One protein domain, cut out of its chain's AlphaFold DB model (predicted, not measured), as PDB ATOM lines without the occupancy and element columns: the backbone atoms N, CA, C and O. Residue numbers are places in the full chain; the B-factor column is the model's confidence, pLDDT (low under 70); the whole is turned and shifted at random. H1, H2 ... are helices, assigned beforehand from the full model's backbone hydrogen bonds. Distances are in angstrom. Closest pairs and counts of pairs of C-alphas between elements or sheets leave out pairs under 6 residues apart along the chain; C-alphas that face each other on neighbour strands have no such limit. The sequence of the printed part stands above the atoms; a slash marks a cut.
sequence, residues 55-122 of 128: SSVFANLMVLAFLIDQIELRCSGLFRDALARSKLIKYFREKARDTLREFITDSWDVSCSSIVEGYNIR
ATOM      1  N   SER A  55     291.651 230.701 127.509       66.50
ATOM      2  CA  SER A  55     290.355 230.452 128.144       66.50
ATOM      3  C   SER A  55     289.203 231.059 127.320       66.50
ATOM      4  O   SER A  55     288.246 230.378 126.966       66.50
ATOM      5  N   SER A  56     289.335 232.313 126.879       66.94
ATOM      6  CA  SER A  56     288.334 232.966 126.020       66.94
ATOM      7  C   SER A  56     288.217 232.310 124.634       66.94
ATOM      8  O   SER A  56     287.115 232.103 124.132       66.94
ATOM      9  N   VAL A  57     289.335 231.897 124.035       73.06
ATOM     10  CA  VAL A  57     289.380 231.194 122.746       73.06
ATOM     11  C   VAL A  57     288.714 229.826 122.858       73.06
ATOM     12  O   VAL A  57     287.898 229.502 122.005       73.06
ATOM     13  N   PHE A  58     288.959 229.050 123.918       70.81
ATOM     14  CA  PHE A  58     288.254 227.782 124.133       70.81
ATOM     15  C   PHE A  58     286.752 227.973 124.357       70.81
ATOM     16  O   PHE A  58     285.961 227.196 123.823       70.81
ATOM     17  N   ALA A  59     286.342 229.016 125.085       74.88
ATOM     18  CA  ALA A  59     284.927 229.350 125.232       74.88
ATOM     19  C   ALA A  59     284.292 229.716 123.877       74.88
ATOM     20  O   ALA A  59     283.220 229.213 123.540       74.88
ATOM     21  N   ASN A  60     284.982 230.517 123.061       73.31
ATOM     22  CA  ASN A  60     284.526 230.885 121.721       73.31
ATOM     23  C   ASN A  60     284.470 229.677 120.777       73.31
ATOM     24  O   ASN A  60     283.490 229.522 120.056       73.31
ATOM     25  N   LEU A  61     285.467 228.787 120.812       77.50
ATOM     26  CA  LEU A  61     285.475 227.540 120.042       77.50
ATOM     27  C   LEU A  61     284.334 226.610 120.461       77.50
ATOM     28  O   LEU A  61     283.739 225.954 119.613       77.50
ATOM     29  N   MET A  62     283.987 226.579 121.746       80.12
ATOM     30  CA  MET A  62     282.861 225.793 122.243       80.12
ATOM     31  C   MET A  62     281.527 226.333 121.725       80.12
ATOM     32  O   MET A  62     280.728 225.567 121.190       80.12
ATOM     33  N   VAL A  63     281.299 227.648 121.820       79.88
ATOM     34  CA  VAL A  63     280.094 228.288 121.262       79.88
ATOM     35  C   VAL A  63     280.033 228.110 119.742       79.88
ATOM     36  O   VAL A  63     278.960 227.841 119.205       79.88
ATOM     37  N   LEU A  64     281.175 228.188 119.053       81.69
ATOM     38  CA  LEU A  64     281.273 227.950 117.614       81.69
ATOM     39  C   LEU A  64     280.937 226.498 117.244       81.69
ATOM     40  O   LEU A  64     280.155 226.280 116.327       81.69
ATOM     41  N   ALA A  65     281.460 225.513 117.976       81.50
ATOM     42  CA  ALA A  65     281.134 224.104 117.763       81.50
ATOM     43  C   ALA A  65     279.633 223.838 117.963       81.50
ATOM     44  O   ALA A  65     279.008 223.170 117.144       81.50
ATOM     45  N   PHE A  66     279.021 224.436 118.994       82.75
ATOM     46  CA  PHE A  66     277.570 224.368 119.176       82.75
ATOM     47  C   PHE A  66     276.805 225.029 118.028       82.75
ATOM     48  O   PHE A  66     275.793 224.488 117.591       82.75
ATOM     49  N   LEU A  67     277.262 226.181 117.534       84.88
ATOM     50  CA  LEU A  67     276.628 226.858 116.406       84.88
ATOM     51  C   LEU A  67     276.674 225.995 115.139       84.88
ATOM     52  O   LEU A  67     275.652 225.862 114.471       84.88
ATOM     53  N   ILE A  68     277.818 225.374 114.849       84.12
ATOM     54  CA  ILE A  68     277.980 224.454 113.716       84.12
ATOM     55  C   ILE A  68     277.033 223.257 113.866       84.12
ATOM     56  O   ILE A  68     276.278 222.975 112.938       84.12
ATOM     57  N   ASP A  69     276.967 222.638 115.051       84.00
ATOM     58  CA  ASP A  69     276.022 221.547 115.338       84.00
ATOM     59  C   ASP A  69     274.555 221.970 115.098       84.00
ATOM     60  O   ASP A  69     273.744 221.185 114.602       84.00
ATOM     61  N   GLN A  70     274.180 223.212 115.441       85.88
ATOM     62  CA  GLN A  70     272.825 223.727 115.194       85.88
ATOM     63  C   GLN A  70     272.557 224.036 113.714       85.88
ATOM     64  O   GLN A  70     271.414 223.901 113.271       85.88
ATOM     65  N   ILE A  71     273.569 224.479 112.962       88.31
ATOM     66  CA  ILE A  71     273.463 224.728 111.518       88.31
ATOM     67  C   ILE A  71     273.278 223.398 110.785       88.31
ATOM     68  O   ILE A  71     272.325 223.268 110.020       88.31
ATOM     69  N   GLU A  72     274.103 222.393 111.082       85.50
ATOM     70  CA  GLU A  72     273.991 221.039 110.523       85.50
ATOM     71  C   GLU A  72     272.607 220.432 110.769       85.50
ATOM     72  O   GLU A  72     271.949 219.963 109.840       85.50
ATOM     73  N   LEU A  73     272.085 220.555 111.994       86.38
ATOM     74  CA  LEU A  73     270.746 220.069 112.331       86.38
ATOM     75  C   LEU A  73     269.629 220.737 111.505       86.38
ATOM     76  O   LEU A  73     268.576 220.135 111.285       86.38
ATOM     77  N   ARG A  74     269.822 221.989 111.074       84.06
ATOM     78  CA  ARG A  74     268.837 222.735 110.275       84.06
ATOM     79  C   ARG A  74     268.983 222.479 108.779       84.06
ATOM     80  O   ARG A  74     267.964 222.396 108.096       84.06
ATOM     81  N   CYS A  75     270.213 222.375 108.288       84.31
ATOM     82  CA  CYS A  75     270.513 222.281 106.864       84.31
ATOM     83  C   CYS A  75     270.484 220.838 106.350       84.31
ATOM     84  O   CYS A  75     270.023 220.604 105.235       84.31
ATOM     85  N   SER A  76     270.912 219.863 107.156       84.44
ATOM     86  CA  SER A  76     271.040 218.471 106.725       84.44
ATOM     87  C   SER A  76     269.822 217.632 107.130       84.44
ATOM     88  O   SER A  76     269.396 217.581 108.290       84.44
ATOM     89  N   GLY A  77     269.202 216.983 106.140       86.19
ATOM     90  CA  GLY A  77     268.195 215.938 106.367       86.19
ATOM     91  C   GLY A  77     268.838 214.656 106.897       86.19
ATOM     92  O   GLY A  77     268.403 214.129 107.916       86.19
ATOM     93  N   LEU A  78     269.953 214.244 106.284       85.56
ATOM     94  CA  LEU A  78     270.693 213.032 106.645       85.56
ATOM     95  C   LEU A  78     271.196 213.061 108.091       85.56
ATOM     96  O   LEU A  78     271.079 212.068 108.805       85.56
ATOM     97  N   PHE A  79     271.690 214.209 108.562       84.31
ATOM     98  CA  PHE A  79     272.108 214.364 109.957       84.31
ATOM     99  C   PHE A  79     270.933 214.187 110.931       84.31
ATOM    100  O   PHE A  79     271.069 213.549 111.978       84.31
ATOM    101  N   ARG A  80     269.749 214.719 110.588       87.31
ATOM    102  CA  ARG A  80     268.531 214.538 111.392       87.31
ATOM    103  C   ARG A  80     268.087 213.083 111.421       87.31
ATOM    104  O   ARG A  80     267.732 212.598 112.494       87.31
ATOM    105  N   ASP A  81     268.163 212.389 110.295       87.88
ATOM    106  CA  ASP A  81     267.807 210.974 110.208       87.88
ATOM    107  C   ASP A  81     268.792 210.103 111.007       87.88
ATOM    108  O   ASP A  81     268.380 209.219 111.766       87.88
ATOM    109  N   ALA A  82     270.092 210.413 110.944       87.00
ATOM    110  CA  ALA A  82     271.136 209.740 111.720       87.00
ATOM    111  C   ALA A  82     270.928 209.924 113.233       87.00
ATOM    112  O   ALA A  82     271.057 208.980 114.028       87.00
ATOM    113  N   LEU A  83     270.569 211.145 113.637       87.50
ATOM    114  CA  LEU A  83     270.246 211.485 115.018       87.50
ATOM    115  C   LEU A  83     268.972 210.768 115.486       87.50
ATOM    116  O   LEU A  83     268.968 210.188 116.575       87.50
ATOM    117  N   ALA A  84     267.922 210.747 114.659       87.25
ATOM    118  CA  ALA A  84     266.673 210.048 114.950       87.25
ATOM    119  C   ALA A  84     266.904 208.540 115.135       87.25
ATOM    120  O   ALA A  84     266.423 207.955 116.110       87.25
ATOM    121  N   ARG A  85     267.729 207.917 114.280       85.62
ATOM    122  CA  ARG A  85     268.110 206.499 114.403       85.62
ATOM    123  C   ARG A  85     268.914 206.208 115.673       85.62
ATOM    124  O   ARG A  85     268.822 205.114 116.232       85.62
ATOM    125  N   SER A  86     269.678 207.183 116.162       84.00
ATOM    126  CA  SER A  86     270.506 207.046 117.367       84.00
ATOM    127  C   SER A  86     269.737 207.231 118.683       84.00
ATOM    128  O   SER A  86     270.289 206.930 119.743       84.00
ATOM    129  N   LYS A  87     268.467 207.667 118.641       79.50
ATOM    130  CA  LYS A  87     267.541 207.912 119.773       79.50
ATOM    131  C   LYS A  87     267.958 209.020 120.751       79.50
ATOM    132  O   LYS A  87     267.119 209.822 121.146       79.50
ATOM    133  N   LEU A  88     269.229 209.076 121.149       80.88
ATOM    134  CA  LEU A  88     269.809 210.113 122.003       80.88
ATOM    135  C   LEU A  88     271.045 210.717 121.335       80.88
ATOM    136  O   LEU A  88     271.852 210.013 120.725       80.88
ATOM    137  N   ILE A  89     271.255 212.017 121.548       80.56
ATOM    138  CA  ILE A  89     272.412 212.743 121.005       80.56
ATOM    139  C   ILE A  89     273.753 212.186 121.502       80.56
ATOM    140  O   ILE A  89     274.742 212.225 120.778       80.56
ATOM    141  N   LYS A  90     273.785 211.620 122.718       82.94
ATOM    142  CA  LYS A  90     274.973 210.961 123.271       82.94
ATOM    143  C   LYS A  90     275.419 209.790 122.388       82.94
ATOM    144  O   LYS A  90     276.583 209.747 122.006       82.94
ATOM    145  N   TYR A  91     274.490 208.904 122.021       85.44
ATOM    146  CA  TYR A  91     274.782 207.740 121.183       85.44
ATOM    147  C   TYR A  91     275.146 208.131 119.756       85.44
ATOM    148  O   TYR A  91     276.043 207.531 119.175       85.44
ATOM    149  N   PHE A  92     274.501 209.165 119.207       87.06
ATOM    150  CA  PHE A  92     274.901 209.717 117.913       87.06
ATOM    151  C   PHE A  92     276.358 210.191 117.946       87.06
ATOM    152  O   PHE A  92     277.154 209.808 117.096       87.06
ATOM    153  N   ARG A  93     276.735 210.969 118.971       84.12
ATOM    154  CA  ARG A  93     278.109 211.463 119.141       84.12
ATOM    155  C   ARG A  93     279.122 210.341 119.367       84.12
ATOM    156  O   ARG A  93     280.265 210.489 118.952       84.12
ATOM    157  N   GLU A  94     278.743 209.262 120.049       85.62
ATOM    158  CA  GLU A  94     279.583 208.064 120.197       85.62
ATOM    159  C   GLU A  94     279.809 207.393 118.842       85.62
ATOM    160  O   GLU A  94     280.948 207.336 118.398       85.62
ATOM    161  N   LYS A  95     278.740 207.055 118.114       85.50
ATOM    162  CA  LYS A  95     278.845 206.447 116.778       85.50
ATOM    163  C   LYS A  95     279.599 207.312 115.775       85.50
ATOM    164  O   LYS A  95     280.371 206.787 114.983       85.50
ATOM    165  N   ALA A  96     279.403 208.628 115.805       84.44
ATOM    166  CA  ALA A  96     280.155 209.550 114.962       84.44
ATOM    167  C   ALA A  96     281.659 209.500 115.277       84.44
ATOM    168  O   ALA A  96     282.475 209.478 114.361       84.44
ATOM    169  N   ARG A  97     282.040 209.429 116.562       84.75
ATOM    170  CA  ARG A  97     283.448 209.259 116.959       84.75
ATOM    171  C   ARG A  97     284.000 207.900 116.556       84.75
ATOM    172  O   ARG A  97     285.142 207.852 116.118       84.75
ATOM    173  N   ASP A  98     283.221 206.838 116.706       85.50
ATOM    174  CA  ASP A  98     283.641 205.490 116.323       85.50
ATOM    175  C   ASP A  98     283.862 205.421 114.807       85.50
ATOM    176  O   ASP A  98     284.920 204.998 114.359       85.50
ATOM    177  N   THR A  99     282.952 206.009 114.023       83.38
ATOM    178  CA  THR A  99     283.081 206.106 112.560       83.38
ATOM    179  C   THR A  99     284.358 206.841 112.148       83.38
ATOM    180  O   THR A  99     285.087 206.359 111.293       83.38
ATOM    181  N   LEU A 100     284.672 207.970 112.792       81.44
ATOM    182  CA  LEU A 100     285.900 208.733 112.526       81.44
ATOM    183  C   LEU A 100     287.186 208.014 112.967       81.44
ATOM    184  O   LEU A 100     288.269 208.363 112.503       81.44
ATOM    185  N   ARG A 101     287.096 207.071 113.911       81.31
ATOM    186  CA  ARG A 101     288.243 206.290 114.399       81.31
ATOM    187  C   ARG A 101     288.494 205.053 113.551       81.31
ATOM    188  O   ARG A 101     289.646 204.690 113.345       81.31
ATOM    189  N   GLU A 102     287.423 204.401 113.120       80.31
ATOM    190  CA  GLU A 102     287.461 203.117 112.424       80.31
ATOM    191  C   GLU A 102     287.537 203.279 110.902       80.31
ATOM    192  O   GLU A 102     288.089 202.414 110.224       80.31
ATOM    193  N   PHE A 103     287.035 204.394 110.358       76.38
ATOM    194  CA  PHE A 103     286.943 204.628 108.919       76.38
ATOM    195  C   PHE A 103     287.532 205.985 108.528       76.38
ATOM    196  O   PHE A 103     287.280 207.011 109.159       76.38
ATOM    197  N   ILE A 104     288.278 206.007 107.422       75.00
ATOM    198  CA  ILE A 104     288.614 207.248 106.719       75.00
ATOM    199  C   ILE A 104     287.419 207.557 105.818       75.00
ATOM    200  O   ILE A 104     287.211 206.892 104.808       75.00
ATOM    201  N   THR A 105     286.590 208.512 106.226       71.50
ATOM    202  CA  THR A 105     285.417 208.935 105.453       71.50
ATOM    203  C   THR A 105     285.764 210.135 104.580       71.50
ATOM    204  O   THR A 105     286.255 211.136 105.100       71.50
ATOM    205  N   ASP A 106     285.434 210.073 103.290       78.56
ATOM    206  CA  ASP A 106     285.696 211.165 102.339       78.56
ATOM    207  C   ASP A 106     284.840 212.412 102.602       78.56
ATOM    208  O   ASP A 106     285.211 213.529 102.237       78.56
ATOM    209  N   SER A 107     283.682 212.239 103.245       83.62
ATOM    210  CA  SER A 107     282.793 213.339 103.604       83.62
ATOM    211  C   SER A 107     281.972 213.045 104.856       83.62
ATOM    212  O   SER A 107     281.767 211.898 105.266       83.62
ATOM    213  N   TRP A 108     281.460 214.119 105.454       80.25
ATOM    214  CA  TRP A 108     280.567 214.041 106.603       80.25
ATOM    215  C   TRP A 108     279.243 213.332 106.281       80.25
ATOM    216  O   TRP A 108     278.718 212.591 107.112       80.25
ATOM    217  N   ASP A 109     278.745 213.482 105.053       83.69
ATOM    218  CA  ASP A 109     277.514 212.827 104.606       83.69
ATOM    219  C   ASP A 109     277.667 211.305 104.541       83.69
ATOM    220  O   ASP A 109     276.740 210.582 104.909       83.69
ATOM    221  N   VAL A 110     278.842 210.802 104.146       82.69
ATOM    222  CA  VAL A 110     279.147 209.359 104.149       82.69
ATOM    223  C   VAL A 110     279.159 208.814 105.578       82.69
ATOM    224  O   VAL A 110     278.589 207.755 105.843       82.69
ATOM    225  N   SER A 111     279.726 209.571 106.521       83.06
ATOM    226  CA  SER A 111     279.698 209.231 107.948       83.06
ATOM    227  C   SER A 111     278.269 209.224 108.515       83.06
ATOM    228  O   SER A 111     277.870 208.298 109.217       83.06
ATOM    229  N   CYS A 112     277.436 210.206 108.157       82.12
ATOM    230  CA  CYS A 112     276.029 210.207 108.564       82.12
ATOM    231  C   CYS A 112     275.253 209.042 107.937       82.12
ATOM    232  O   CYS A 112     274.449 208.406 108.618       82.12
ATOM    233  N   SER A 113     275.520 208.727 106.669       85.38
ATOM    234  CA  SER A 113     274.852 207.643 105.941       85.38
ATOM    235  C   SER A 113     275.171 206.278 106.549       85.38
ATOM    236  O   SER A 113     274.255 205.486 106.749       85.38
ATOM    237  N   SER A 114     276.414 206.026 106.975       83.25
ATOM    238  CA  SER A 114     276.770 204.771 107.659       83.25
ATOM    239  C   SER A 114     276.023 204.599 108.993       83.25
ATOM    240  O   SER A 114     275.576 203.499 109.339       83.25
ATOM    241  N   ILE A 115     275.793 205.696 109.723       85.00
ATOM    242  CA  ILE A 115     274.987 205.704 110.953       85.00
ATOM    243  C   ILE A 115     273.505 205.462 110.631       85.00
ATOM    244  O   ILE A 115     272.840 204.715 111.361       85.00
ATOM    245  N   VAL A 116     272.996 206.079 109.556       85.31
ATOM    246  CA  VAL A 116     271.607 205.948 109.084       85.31
ATOM    247  C   VAL A 116     271.315 204.569 108.542       85.31
ATOM    248  O   VAL A 116     270.217 204.104 108.788       85.31
ATOM    249  N   GLU A 117     272.228 203.912 107.836       83.31
ATOM    250  CA  GLU A 117     272.075 202.538 107.334       83.31
ATOM    251  C   GLU A 117     272.265 201.526 108.468       83.31
ATOM    252  O   GLU A 117     271.615 200.472 108.508       83.31
ATOM    253  N   GLY A 118     273.048 201.930 109.474       70.81
ATOM    254  CA  GLY A 118     273.564 201.100 110.542       70.81
ATOM    255  C   GLY A 118     274.586 200.129 109.986       70.81
ATOM    256  O   GLY A 118     274.362 199.512 108.950       70.81
ATOM    257  N   TYR A 119     275.691 199.965 110.706       61.09
ATOM    258  CA  TYR A 119     276.684 198.940 110.434       61.09
ATOM    259  C   TYR A 119     276.011 197.571 110.258       61.09
ATOM    260  O   TYR A 119     275.759 196.854 111.225       61.09
ATOM    261  N   ASN A 120     275.724 197.184 109.015       47.03
ATOM    262  CA  ASN A 120     275.526 195.794 108.657       47.03
ATOM    263  C   ASN A 120     276.921 195.179 108.646       47.03
ATOM    264  O   ASN A 120     277.477 194.882 107.591       47.03
ATOM    265  N   ILE A 121     277.498 194.982 109.834       47.66
ATOM    266  CA  ILE A 121     278.563 194.003 109.996       47.66
ATOM    267  C   ILE A 121     277.865 192.653 109.810       47.66
ATOM    268  O   ILE A 121     277.538 191.945 110.759       47.66
ATOM    269  N   ARG A 122     277.581 192.296 108.552       40.69
ATOM    270  CA  ARG A 122     277.578 190.894 108.173       40.69
ATOM    271  C   ARG A 122     279.014 190.472 108.412       40.69
ATOM    272  O   ARG A 122     279.873 190.716 107.569       40.69
TER     273      ARG A 122
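AT A GLANCE: This is residues 55 to 122 of the 128 residues of an uncharacterized protein of Rhodothermaceae bacterium (UniProt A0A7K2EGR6). A long straight helix, H1, sticks out as an arm with residues 55 to 68 from a small head made of three shorter helices, H2, H3 and H4. In the head H2 and H3 make a corner, and H4 packs on both of them. The printed part has 68 residues with four named helices, in the order H1, H2, H3, H4, and no named strand; its class is all helix. The whole is only just loose, close to compact, with a radius of gyration of the C-alphas of 13.2 A, and its elongated outline spans 47 by 24 by 22 A, the arm adding to the length.

HOW THE PARTS SIT: H1, residues 55 to 75, and H2, residues 77 to 86, only just touch, with 3 pairs of C-alphas within 8 A, and only at the corner by their link. H1 does so with residues 72 to 73 alone; the closest C-alphas are those of Leu 73 and Arg 80, 6.0 A apart, and the lines are about perpendicular at 78 degrees. H3, residues 89 to 102, touches H2 only at the corner, with its residues 89 to 92 alone. Their closest C-alphas, of Ser 86 and Phe 92, are 5.2 A apart, and their lines are about perpendicular at 77 degrees. H4, residues 108 to 117, touches H2 with 14 pairs of C-alphas within 8 A, the closest being those of Ala 82 and Val 116, 4.6 A apart. H2 and H4 run the same way at a steep tilt of 45 degrees. H3 touches H4 with its residues 95 to 100 alone, and the closest C-alphas, of Thr 99 and Ser 111, are 6.5 A apart. H3 and H4 run opposite ways at a steep tilt of 69 degrees, only just short of about perpendicular. H1 is apart from H3 and from H4. In H1, H2, H3 and H4 every O i to N i+4 pair is within hydrogen-bond range.

IN THESE COORDINATES: H1 begins at C-alpha 55, at (290.355, 230.452, 128.144), and measures 30.2 A to C-alpha 75, at (270.513, 222.281, 106.864). H2 is 14.3 A long, H3 is 19.8 A and H4 is 14.3 A. H4 ends at C-alpha 117, at (272.075, 202.538, 107.334).

THE WHOLE: The two C-alphas farthest apart, those of Ser 56 and Arg 122, are 46.9 A apart. Without residues 55 to 68, which stand free, the body spans 31 by 24 by 16 A. The printed part has no cut, and its three links are tight. The mean pLDDT of the printed part is 80.0; residues 55 to 56 and 119 to 122 are under 70.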